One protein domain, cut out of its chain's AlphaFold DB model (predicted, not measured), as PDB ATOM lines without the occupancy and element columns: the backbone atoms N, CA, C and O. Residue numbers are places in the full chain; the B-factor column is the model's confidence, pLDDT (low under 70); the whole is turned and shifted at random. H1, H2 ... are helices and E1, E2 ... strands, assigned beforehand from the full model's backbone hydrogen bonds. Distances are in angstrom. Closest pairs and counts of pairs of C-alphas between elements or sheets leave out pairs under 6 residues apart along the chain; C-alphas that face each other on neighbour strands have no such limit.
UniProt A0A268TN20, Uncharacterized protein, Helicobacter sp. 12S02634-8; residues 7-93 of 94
ATOM      1  N   GLY A   7     277.423 215.034  77.386       60.84
ATOM      2  CA  GLY A   7     278.107 215.363  78.648       60.84
ATOM      3  C   GLY A   7     277.484 216.534  79.422       60.84
ATOM      4  O   GLY A   7     277.409 216.503  80.650       60.84
ATOM      5  N   GLY A   8     276.965 217.540  78.711       62.44
ATOM      6  CA  GLY A   8     276.300 218.696  79.328       62.44
ATOM      7  C   GLY A   8     274.942 218.361  79.957       62.44
ATOM      8  O   GLY A   8     274.575 218.937  80.980       62.44
ATOM      9  N   PHE A   9     274.218 217.387  79.393       72.75
ATOM     10  CA  PHE A   9     272.890 216.993  79.870       72.75
ATOM     11  C   PHE A   9     272.957 216.264  81.219       72.75
ATOM     12  O   PHE A   9     272.232 216.615  82.148       72.75
ATOM     13  N   PHE A  10     273.881 215.308  81.369       76.25
ATOM     14  CA  PHE A  10     274.073 214.591  82.635       76.25
ATOM     15  C   PHE A  10     274.647 215.485  83.739       76.25
ATOM     16  O   PHE A  10     274.235 215.369  84.891       76.25
ATOM     17  N   SER A  11     275.542 216.414  83.384       75.94
ATOM     18  CA  SER A  11     276.042 217.451  84.297       75.94
ATOM     19  C   SER A  11     274.898 218.305  84.861       75.94
ATOM     20  O   SER A  11     274.768 218.451  86.075       75.94
ATOM     21  N   SER A  12     274.001 218.785  83.993       80.56
ATOM     22  CA  SER A  12     272.825 219.560  84.408       80.56
ATOM     23  C   SER A  12     271.875 218.746  85.300       80.56
ATOM     24  O   SER A  12     271.425 219.238  86.338       80.56
ATOM     25  N   LEU A  13     271.638 217.467  84.969       84.88
ATOM     26  CA  LEU A  13     270.843 216.562  85.809       84.88
ATOM     27  C   LEU A  13     271.454 216.364  87.201       84.88
ATOM     28  O   LEU A  13     270.724 216.344  88.192       84.88
ATOM     29  N   LEU A  14     272.780 216.228  87.289       86.19
ATOM     30  CA  LEU A  14     273.485 216.059  88.558       86.19
ATOM     31  C   LEU A  14     273.342 217.307  89.442       86.19
ATOM     32  O   LEU A  14     273.062 217.186  90.633       86.19
ATOM     33  N   VAL A  15     273.480 218.503  88.860       85.44
ATOM     34  CA  VAL A  15     273.302 219.774  89.582       85.44
ATOM     35  C   VAL A  15     271.861 219.925  90.079       85.44
ATOM     36  O   VAL A  15     271.654 220.246  91.248       85.44
ATOM     37  N   LEU A  16     270.866 219.617  89.241       84.94
ATOM     38  CA  LEU A  16     269.448 219.594  89.628       84.94
ATOM     39  C   LEU A  16     269.174 218.597  90.762       84.94
ATOM     40  O   LEU A  16     268.444 218.909  91.704       84.94
ATOM     41  N   PHE A  17     269.785 217.415  90.705       86.25
ATOM     42  CA  PHE A  17     269.644 216.392  91.737       86.25
ATOM     43  C   PHE A  17     270.253 216.832  93.076       86.25
ATOM     44  O   PHE A  17     269.612 216.704  94.121       86.25
ATOM     45  N   LEU A  18     271.461 217.405  93.055       85.31
ATOM     46  CA  LEU A  18     272.106 217.956  94.250       85.31
ATOM     47  C   LEU A  18     271.310 219.128  94.836       85.31
ATOM     48  O   LEU A  18     271.133 219.198  96.052       85.31
ATOM     49  N   PHE A  19     270.771 220.005  93.988       83.94
ATOM     50  CA  PHE A  19     269.906 221.105  94.409       83.94
ATOM     51  C   PHE A  19     268.626 220.596  95.088       83.94
ATOM     52  O   PHE A  19     268.258 221.061  96.168       83.94
ATOM     53  N   PHE A  20     267.990 219.570  94.516       82.81
ATOM     54  CA  PHE A  20     266.814 218.937  95.111       82.81
ATOM     55  C   PHE A  20     267.128 218.285  96.467       82.81
ATOM     56  O   PHE A  20     266.357 218.416  97.423       82.81
ATOM     57  N   LEU A  21     268.281 217.618  96.588       81.25
ATOM     58  CA  LEU A  21     268.753 217.082  97.866       81.25
ATOM     59  C   LEU A  21     268.991 218.188  98.894       81.25
ATOM     60  O   LEU A  21     268.632 218.003 100.057       81.25
ATOM     61  N   PHE A  22     269.543 219.330  98.480       77.44
ATOM     62  CA  PHE A  22     269.786 220.471  99.357       77.44
ATOM     63  C   PHE A  22     268.477 221.033  99.926       77.44
ATOM     64  O   PHE A  22     268.339 221.121 101.146       77.44
ATOM     65  N   ILE A  23     267.475 221.281  99.073       76.19
ATOM     66  CA  ILE A  23     266.131 221.728  99.491       76.19
ATOM     67  C   ILE A  23     265.505 220.732 100.474       76.19
ATOM     68  O   ILE A  23     264.978 221.110 101.523       76.19
ATOM     69  N   ARG A  24     265.584 219.432 100.164       75.38
ATOM     70  CA  ARG A  24     265.025 218.387 101.028       75.38
ATOM     71  C   ARG A  24     265.722 218.335 102.389       75.38
ATOM     72  O   ARG A  24     265.076 218.026 103.392       75.38
ATOM     73  N   ASN A  25     267.024 218.608 102.436       69.69
ATOM     74  CA  ASN A  25     267.782 218.640 103.682       69.69
ATOM     75  C   ASN A  25     267.441 219.879 104.520       69.69
ATOM     76  O   ASN A  25     267.316 219.765 105.738       69.69
ATOM     77  N   ASP A  26     267.230 221.025 103.878       71.38
ATOM     78  CA  ASP A  26     266.870 222.278 104.543       71.38
ATOM     79  C   ASP A  26     265.488 222.191 105.217       71.38
ATOM     80  O   ASP A  26     265.348 222.449 106.415       71.38
ATOM     81  N   MET A  27     264.498 221.626 104.514       71.19
ATOM     82  CA  MET A  27     263.175 221.347 105.095       71.19
ATOM     83  C   MET A  27     263.241 220.389 106.295       71.19
ATOM     84  O   MET A  27     262.500 220.542 107.268       71.19
ATOM     85  N   LYS A  28     264.123 219.379 106.248       72.25
ATOM     86  CA  LYS A  28     264.315 218.446 107.372       72.25
ATOM     87  C   LYS A  28     264.985 219.117 108.570       72.25
ATOM     88  O   LYS A  28     264.648 218.778 109.704       72.25
ATOM     89  N   LYS A  29     265.916 220.049 108.345       69.50
ATOM     90  CA  LYS A  29     266.570 220.812 109.418       69.50
ATOM     91  C   LYS A  29     265.581 221.722 110.141       69.50
ATOM     92  O   LYS A  29     265.572 221.707 111.367       69.50
ATOM     93  N   ALA A  30     264.711 222.416 109.407       69.62
ATOM     94  CA  ALA A  30     263.672 223.260 109.998       69.62
ATOM     95  C   ALA A  30     262.730 222.459 110.916       69.62
ATOM     96  O   ALA A  30     262.509 222.844 112.060       69.62
ATOM     97  N   LYS A  31     262.264 221.281 110.469       74.06
ATOM     98  CA  LYS A  31     261.420 220.400 111.301       74.06
ATOM     99  C   LYS A  31     262.116 219.942 112.584       74.06
ATOM    100  O   LYS A  31     261.515 219.967 113.651       74.06
ATOM    101  N   ARG A  32     263.392 219.551 112.489       77.62
ATOM    102  CA  ARG A  32     264.177 219.139 113.664       77.62
ATOM    103  C   ARG A  32     264.413 220.291 114.640       77.62
ATOM    104  O   ARG A  32     264.454 220.049 115.840       77.62
ATOM    105  N   ALA A  33     264.584 221.515 114.143       76.44
ATOM    106  CA  ALA A  33     264.752 222.694 114.989       76.44
ATOM    107  C   ALA A  33     263.485 222.980 115.814       76.44
ATOM    108  O   ALA A  33     263.595 223.162 117.025       76.44
ATOM    109  N   ASP A  34     262.305 222.912 115.191       77.62
ATOM    110  CA  ASP A  34     261.008 223.079 115.866       77.62
ATOM    111  C   ASP A  34     260.768 222.003 116.936       77.62
ATOM    112  O   ASP A  34     260.386 222.305 118.069       77.62
ATOM    113  N   GLU A  35     261.032 220.734 116.604       80.94
ATOM    114  CA  GLU A  35     260.894 219.617 117.547       80.94
ATOM    115  C   GLU A  35     261.836 219.767 118.745       80.94
ATOM    116  O   GLU A  35     261.431 219.556 119.891       80.94
ATOM    117  N   ASN A  36     263.081 220.178 118.499       85.38
ATOM    118  CA  ASN A  36     264.068 220.380 119.550       85.38
ATOM    119  C   ASN A  36     263.710 221.583 120.438       85.38
ATOM    120  O   ASN A  36     263.783 221.483 121.660       85.38
ATOM    121  N   ALA A  37     263.244 222.694 119.858       81.06
ATOM    122  CA  ALA A  37     262.779 223.858 120.614       81.06
ATOM    123  C   ALA A  37     261.566 223.519 121.493       81.06
ATOM    124  O   ALA A  37     261.518 223.893 122.668       81.06
ATOM    125  N   LYS A  38     260.620 222.735 120.966       82.62
ATOM    126  CA  LYS A  38     259.485 222.227 121.742       82.62
ATOM    127  C   LYS A  38     259.953 221.327 122.886       82.62
ATOM    128  O   LYS A  38     259.489 221.486 124.012       82.62
ATOM    129  N   ALA A  39     260.885 220.409 122.629       85.19
ATOM    130  CA  ALA A  39     261.441 219.533 123.658       85.19
ATOM    131  C   ALA A  39     262.154 220.329 124.762       85.19
ATOM    132  O   ALA A  39     261.934 220.065 125.945       85.19
ATOM    133  N   GLN A  40     262.942 221.343 124.395       84.81
ATOM    134  CA  GLN A  40     263.596 222.239 125.349       84.81
ATOM    135  C   GLN A  40     262.576 223.001 126.197       84.81
ATOM    136  O   GLN A  40     262.712 223.031 127.418       84.81
ATOM    137  N   PHE A  41     261.516 223.537 125.582       84.75
ATOM    138  CA  PHE A  41     260.435 224.191 126.317       84.75
ATOM    139  C   PHE A  41     259.800 223.242 127.341       84.75
ATOM    140  O   PHE A  41     259.714 223.594 128.516       84.75
ATOM    141  N   LEU A  42     259.438 222.018 126.941       83.19
ATOM    142  CA  LEU A  42     258.848 221.009 127.834       83.19
ATOM    143  C   LEU A  42     259.774 220.618 129.000       83.19
ATOM    144  O   LEU A  42     259.298 220.247 130.074       83.19
ATOM    145  N   GLN A  43     261.092 220.704 128.814       86.50
ATOM    146  CA  GLN A  43     262.065 220.409 129.865       86.50
ATOM    147  C   GLN A  43     262.227 221.550 130.878       86.50
ATOM    148  O   GLN A  43     262.694 221.289 131.994       86.50
ATOM    149  N   THR A  44     261.812 222.778 130.541       86.38
ATOM    150  CA  THR A  44     261.927 223.919 131.454       86.38
ATOM    151  C   THR A  44     261.108 223.713 132.735       86.38
ATOM    152  O   THR A  44     260.013 223.139 132.711       86.38
ATOM    153  N   PRO A  45     261.599 224.211 133.887       84.75
ATOM    154  CA  PRO A  45     260.868 224.113 135.150       84.75
ATOM    155  C   PRO A  45     259.525 224.857 135.101       84.75
ATOM    156  O   PRO A  45     258.558 224.424 135.721       84.75
ATOM    157  N   GLN A  46     259.441 225.936 134.320       83.81
ATOM    158  CA  GLN A  46     258.218 226.715 134.128       83.81
ATOM    159  C   GLN A  46     257.152 225.905 133.388       83.81
ATOM    160  O   GLN A  46     256.036 225.781 133.884       83.81
ATOM    161  N   ALA A  47     257.501 225.281 132.258       84.38
ATOM    162  CA  ALA A  47     256.574 224.427 131.522       84.38
ATOM    163  C   ALA A  47     256.057 223.279 132.398       84.38
ATOM    164  O   ALA A  47     254.850 223.070 132.486       84.38
ATOM    165  N   LYS A  48     256.946 222.606 133.142       84.00
ATOM    166  CA  LYS A  48     256.558 221.558 134.100       84.00
ATOM    167  C   LYS A  48     255.570 222.051 135.159       84.00
ATOM    168  O   LYS A  48     254.648 221.318 135.504       84.00
ATOM    169  N   LEU A  49     255.731 223.277 135.665       84.62
ATOM    170  CA  LEU A  49     254.781 223.879 136.606       84.62
ATOM    171  C   LEU A  49     253.415 224.122 135.961       84.62
ATOM    172  O   LEU A  49     252.403 223.826 136.592       84.62
ATOM    173  N   TYR A  50     253.375 224.613 134.720       83.88
ATOM    174  CA  TYR A  50     252.121 224.793 133.986       83.88
ATOM    175  C   TYR A  50     251.409 223.450 133.763       83.88
ATOM    176  O   TYR A  50     250.243 223.325 134.134       83.88
ATOM    177  N   PHE A  51     252.113 222.414 133.295       82.00
ATOM    178  CA  PHE A  51     251.527 221.074 133.135       82.00
ATOM    179  C   PHE A  51     251.060 220.472 134.465       82.00
ATOM    180  O   PHE A  51     249.991 219.872 134.529       82.00
ATOM    181  N   LYS A  52     251.807 220.679 135.557       80.06
ATOM    182  CA  LYS A  52     251.405 220.222 136.899       80.06
ATOM    183  C   LYS A  52     250.136 220.917 137.405       80.06
ATOM    184  O   LYS A  52     249.401 220.328 138.191       80.06
ATOM    185  N   LYS A  53     249.882 222.150 136.966       78.88
ATOM    186  CA  LYS A  53     248.645 222.891 137.249       78.88
ATOM    187  C   LYS A  53     247.497 222.534 136.293       78.88
ATOM    188  O   LYS A  53     246.464 223.186 136.343       78.88
ATOM    189  N   GLY A  54     247.671 221.541 135.417       77.25
ATOM    190  CA  GLY A  54     246.641 221.112 134.471       77.25
ATOM    191  C   GLY A  54     246.583 221.930 133.177       77.25
ATOM    192  O   GLY A  54     245.621 221.804 132.426       77.25
ATOM    193  N   TYR A  55     247.579 222.778 132.890       79.69
ATOM    194  CA  TYR A  55     247.657 223.458 131.595       79.69
ATOM    195  C   TYR A  55     248.187 222.511 130.522       79.69
ATOM    196  O   TYR A  55     249.224 221.880 130.703       79.69
ATOM    197  N   GLU A  56     247.526 222.477 129.373       81.94
ATOM    198  CA  GLU A  56     247.950 221.737 128.192       81.94
ATOM    199  C   GLU A  56     248.501 222.674 127.115       81.94
ATOM    200  O   GLU A  56     248.046 223.807 126.933       81.94
ATOM    201  N   LEU A  57     249.490 222.182 126.368       83.50
ATOM    202  CA  LEU A  57     250.094 222.905 125.255       83.50
ATOM    203  C   LEU A  57     249.237 222.732 123.999       83.50
ATOM    204  O   LEU A  57     249.300 221.698 123.337       83.50
ATOM    205  N   LYS A  58     248.467 223.767 123.653       81.88
ATOM    206  CA  LYS A  58     247.559 223.761 122.498       81.88
ATOM    207  C   LYS A  58     248.248 224.199 121.209       81.88
ATOM    208  O   LYS A  58     247.935 223.688 120.136       81.88
ATOM    209  N   LYS A  59     249.182 225.148 121.298       82.31
ATOM    210  CA  LYS A  59     249.896 225.682 120.132       82.31
ATOM    211  C   LYS A  59     251.349 225.975 120.483       82.31
ATOM    212  O   LYS A  59     251.627 226.554 121.526       82.31
ATOM    213  N   PHE A  60     252.250 225.572 119.595       82.69
ATOM    214  CA  PHE A  60     253.664 225.927 119.624       82.69
ATOM    215  C   PHE A  60     254.026 226.319 118.196       82.69
ATOM    216  O   PHE A  60     254.096 225.450 117.328       82.69
ATOM    217  N   GLN A  61     254.113 227.619 117.927       83.19
ATOM    218  CA  GLN A  61     254.328 228.136 116.580       83.19
ATOM    219  C   GLN A  61     255.547 229.047 116.566       83.19
ATOM    220  O   GLN A  61     255.643 229.969 117.365       83.19
ATOM    221  N   HIS A  62     256.468 228.797 115.642       81.00
ATOM    222  CA  HIS A  62     257.585 229.696 115.402       81.00
ATOM    223  C   HIS A  62     257.077 230.999 114.768       81.00
ATOM    224  O   HIS A  62     256.431 230.974 113.718       81.00
ATOM    225  N   THR A  63     257.350 232.132 115.412       79.69
ATOM    226  CA  THR A  63     256.850 233.459 115.008       79.69
ATOM    227  C   THR A  63     257.857 234.220 114.140       79.69
ATOM    228  O   THR A  63     257.548 235.305 113.656       79.69
ATOM    229  N   GLY A  64     259.047 233.654 113.913       75.25
ATOM    230  CA  GLY A  64     260.180 234.352 113.302       75.25
ATOM    231  C   GLY A  64     261.155 234.888 114.353       75.25
ATOM    232  O   GLY A  64     260.860 234.897 115.547       75.25
ATOM    233  N   ASP A  65     262.352 235.282 113.912       77.31
ATOM    234  CA  ASP A  65     263.422 235.843 114.757       77.31
ATOM    235  C   ASP A  65     263.852 234.961 115.946       77.31
ATOM    236  O   ASP A  65     264.290 235.457 116.984       77.31
ATOM    237  N   GLY A  66     263.703 233.637 115.819       72.38
ATOM    238  CA  GLY A  66     264.017 232.687 116.889       72.38
ATOM    239  C   GLY A  66     263.031 232.724 118.062       72.38
ATOM    240  O   GLY A  66     263.326 232.174 119.124       72.38
ATOM    241  N   LYS A  67     261.868 233.364 117.892       80.00
ATOM    242  CA  LYS A  67     260.800 233.421 118.895       80.00
ATOM    243  C   LYS A  67     259.720 232.385 118.600       80.00
ATOM    244  O   LYS A  67     259.408 232.087 117.448       80.00
ATOM    245  N   TYR A  68     259.128 231.873 119.674       82.19
ATOM    246  CA  TYR A  68     258.030 230.918 119.625       82.19
ATOM    247  C   TYR A  68     256.832 231.480 120.378       82.19
ATOM    248  O   TYR A  68     256.961 231.927 121.518       82.19
ATOM    249  N   ASP A  69     255.675 231.433 119.736       84.38
ATOM    250  CA  ASP A  69     254.386 231.700 120.347       84.38
ATOM    251  C   ASP A  69     253.827 230.395 120.932       84.38
ATOM    252  O   ASP A  69     253.713 229.368 120.248       84.38
ATOM    253  N   ILE A  70     253.531 230.430 122.229       83.56
ATOM    254  CA  ILE A  70     253.181 229.264 123.035       83.56
ATOM    255  C   ILE A  70     251.815 229.519 123.657       83.56
ATOM    256  O   ILE A  70     251.676 230.317 124.581       83.56
ATOM    257  N   LEU A  71     250.803 228.797 123.179       84.12
ATOM    258  CA  LEU A  71     249.457 228.866 123.732       84.12
ATOM    259  C   LEU A  71     249.232 227.692 124.683       84.12
ATOM    260  O   LEU A  71     249.150 226.535 124.256       84.12
ATOM    261  N   LEU A  72     249.102 228.011 125.968       82.88
ATOM    262  CA  LEU A  72     248.710 227.078 127.018       82.88
ATOM    263  C   LEU A  72     247.224 227.275 127.329       82.88
ATOM    264  O   LEU A  72     246.744 228.403 127.422       82.88
ATOM    265  N   THR A  73     246.476 226.189 127.474       83.00
ATOM    266  CA  THR A  73     245.060 226.223 127.863       83.00
ATOM    267  C   THR A  73     244.884 225.377 129.111       83.00
ATOM    268  O   THR A  73     245.378 224.257 129.159       83.00
ATOM    269  N   LEU A  74     244.211 225.911 130.129       80.69
ATOM    270  CA  LEU A  74     243.899 225.151 131.334       80.69
ATOM    271  C   LEU A  74     242.854 224.085 130.994       80.69
ATOM    272  O   LEU A  74     241.758 224.427 130.547       80.69
ATOM    273  N   ASN A  75     243.193 222.813 131.197       74.44
ATOM    274  CA  ASN A  75     242.235 221.729 131.088       74.44
ATOM    275  C   ASN A  75     241.560 221.539 132.461       74.44
ATOM    276  O   ASN A  75     242.229 221.120 133.410       74.44
ATOM    277  N   PRO A  76     240.252 221.831 132.599       67.88
ATOM    278  CA  PRO A  76     239.551 221.692 133.872       67.88
ATOM    279  C   PRO A  76     239.563 220.250 134.399       67.88
ATOM    280  O   PRO A  76     239.485 220.061 135.610       67.88
ATOM    281  N   ASP A  77     239.711 219.240 133.538       69.38
ATOM    282  CA  ASP A  77     239.784 217.831 133.944       69.38
ATOM    283  C   ASP A  77     241.162 217.414 134.477       69.38
ATOM    284  O   ASP A  77     241.287 216.346 135.070       69.38
ATOM    285  N   LEU A  78     242.199 218.237 134.311       65.88
ATOM    286  CA  LEU A  78     243.548 217.998 134.849       65.88
ATOM    287  C   LEU A  78     243.938 218.997 135.939       65.88
ATOM    288  O   LEU A  78     245.015 218.882 136.525       65.88
ATOM    289  N   ASP A  79     243.071 219.966 136.224       65.81
ATOM    290  CA  ASP A  79     243.293 220.962 137.259       65.81
ATOM    291  C   ASP A  79     243.224 220.297 138.654       65.81
ATOM    292  O   ASP A  79     242.183 219.729 139.018       65.81
ATOM    293  N   PRO A  80     244.315 220.321 139.448       62.69
ATOM    294  CA  PRO A  80     244.326 219.774 140.804       62.69
ATOM    295  C   PRO A  80     243.456 220.570 141.793       62.69
ATOM    296  O   PRO A  80     243.080 220.038 142.843       62.69
ATOM    297  N   ASP A  81     243.116 221.821 141.475       66.88
ATOM    298  CA  ASP A  81     242.235 222.660 142.286       66.88
ATOM    299  C   ASP A  81     240.756 222.517 141.913       66.88
ATOM    300  O   ASP A  81     239.890 222.973 142.666       66.88
ATOM    301  N   ASN A  82     240.434 221.793 140.833       64.81
ATOM    302  CA  ASN A  82     239.052 221.483 140.498       64.81
ATOM    303  C   ASN A  82     238.454 220.519 141.546       64.81
ATOM    304  O   ASN A  82     238.983 219.416 141.754       64.81
ATOM    305  N   PRO A  83     237.322 220.871 142.188       60.19
ATOM    306  CA  PRO A  83     236.668 220.016 143.177       60.19
ATOM    307  C   PRO A  83     236.333 218.609 142.653       60.19
ATOM    308  O   PRO A  83     236.338 217.662 143.439       60.19
ATOM    309  N   LYS A  84     236.124 218.433 141.338       61.94
ATOM    310  CA  LYS A  84     235.901 217.110 140.723       61.94
ATOM    311  C   LYS A  84     237.129 216.190 140.784       61.94
ATOM    312  O   LYS A  84     236.981 214.995 141.025       61.94
ATOM    313  N   ASN A  85     238.338 216.728 140.617       57.78
ATOM    314  CA  ASN A  85     239.576 215.938 140.645       57.78
ATOM    315  C   ASN A  85     240.026 215.586 142.061       57.78
ATOM    316  O   ASN A  85     240.554 214.496 142.295       57.78
ATOM    317  N   ARG A  86     239.771 216.477 143.027       55.78
ATOM    318  CA  ARG A  86     240.049 216.199 144.443       55.78
ATOM    319  C   ARG A  86     239.272 214.985 144.951       55.78
ATOM    320  O   ARG A  86     239.826 214.201 145.709       55.78
ATOM    321  N   GLN A  87     238.032 214.787 144.498       55.19
ATOM    322  CA  GLN A  87     237.226 213.626 144.894       55.19
ATOM    323  C   GLN A  87     237.744 212.306 144.303       55.19
ATOM    324  O   GLN A  87     237.755 211.292 144.995       55.19
ATOM    325  N   LYS A  88     238.235 212.322 143.057       52.03
ATOM    326  CA  LYS A  88     238.780 211.133 142.383       52.03
ATOM    327  C   LYS A  88     240.056 210.615 143.058       52.03
ATOM    328  O   LYS A  88     240.193 209.423 143.296       52.03
ATOM    329  N   LYS A  89     240.948 211.529 143.454       51.16
ATOM    330  CA  LYS A  89     242.214 211.190 144.127       51.16
ATOM    331  C   LYS A  89     242.019 210.580 145.523       51.16
ATOM    332  O   LYS A  89     242.843 209.791 145.973       51.16
ATOM    333  N   VAL A  90     240.927 210.942 146.201       53.59
ATOM    334  CA  VAL A  90     240.560 210.387 147.513       53.59
ATOM    335  C   VAL A  90     240.006 208.963 147.386       53.59
ATOM    336  O   VAL A  90     240.198 208.177 148.302       53.59
ATOM    337  N   GLN A  91     239.384 208.593 146.260       51.06
ATOM    338  CA  GLN A  91     238.850 207.238 146.051       51.06
ATOM    339  C   GLN A  91     239.911 206.196 145.660       51.06
ATOM    340  O   GLN A  91     239.746 205.035 146.001       51.06
ATOM    341  N   GLU A  92     241.006 206.582 144.997       52.03
ATOM    342  CA  GLU A  92     242.094 205.652 144.618       52.03
ATOM    343  C   GLU A  92     243.118 205.388 145.743       52.03
ATOM    344  O   GLU A  92     244.041 204.600 145.560       52.03
ATOM    345  N   SER A  93     242.984 206.054 146.897       48.44
ATOM    346  CA  SER A  93     243.898 205.905 148.046       48.44
ATOM    347  C   SER A  93     243.352 204.990 149.157       48.44
ATOM    348  O   SER A  93     243.908 204.999 150.257       48.44
TER     349      SER A  93
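Overview. This is residues 7 to 93 of the 94 residues of an uncharacterized protein of Helicobacter sp. 12S02634-8 (UniProt A0A268TN20). One long helix, H1, makes most of a rod, its residues 7 to 33 sticking out freely; its other end meets a small body of a strand hairpin, E1 and E2, and the short helix H2, with short H3 at the far end. The printed part has 87 residues, with named elements in the order H1, H2, E1, E2, H3, an antiparallel sheet E1 - E2 and a mixed class. It is extended, radius of gyration of the C-alphas 22.7 A, spanning 79 by 29 by 18 A.

Arrangement. H1, residues 7 to 43, and H2, residues 45 to 52, are close but not clearly touching; their closest C-alphas, Phe 41 and Ala 47, are 6.5 A apart. E1, residues 55 to 64, bends by 55 degrees at residue 58. E1 and E2, residues 67 to 74, form a hairpin; N 56 and O 73, 2.8 A apart, are within hydrogen-bond range. The closest C-alphas of H1 and E1, Lys 38 and Phe 60, are 7.2 A apart. H3, residues 83 to 91, is apart from H1. Every O i to N i+4 pair is within range in H1 and H2, 3 of 5 in H3.

Along the chain. H1, 53.9 A long, begins at C-alpha 7 (278.107, 215.363, 78.648). H2 measures 10.4 A, E1 24.7 A and E2 22.6 A. H3, 13.3 A, ends at C-alpha 91 (238.850, 207.238, 146.051).

Size, cuts and confidence. The C-alphas farthest apart, Gly 7 and Val 90, are 78.6 A apart. The printed part has no cut and no long link. Confidence is under 70 in 23 residues, among them 76 to 93.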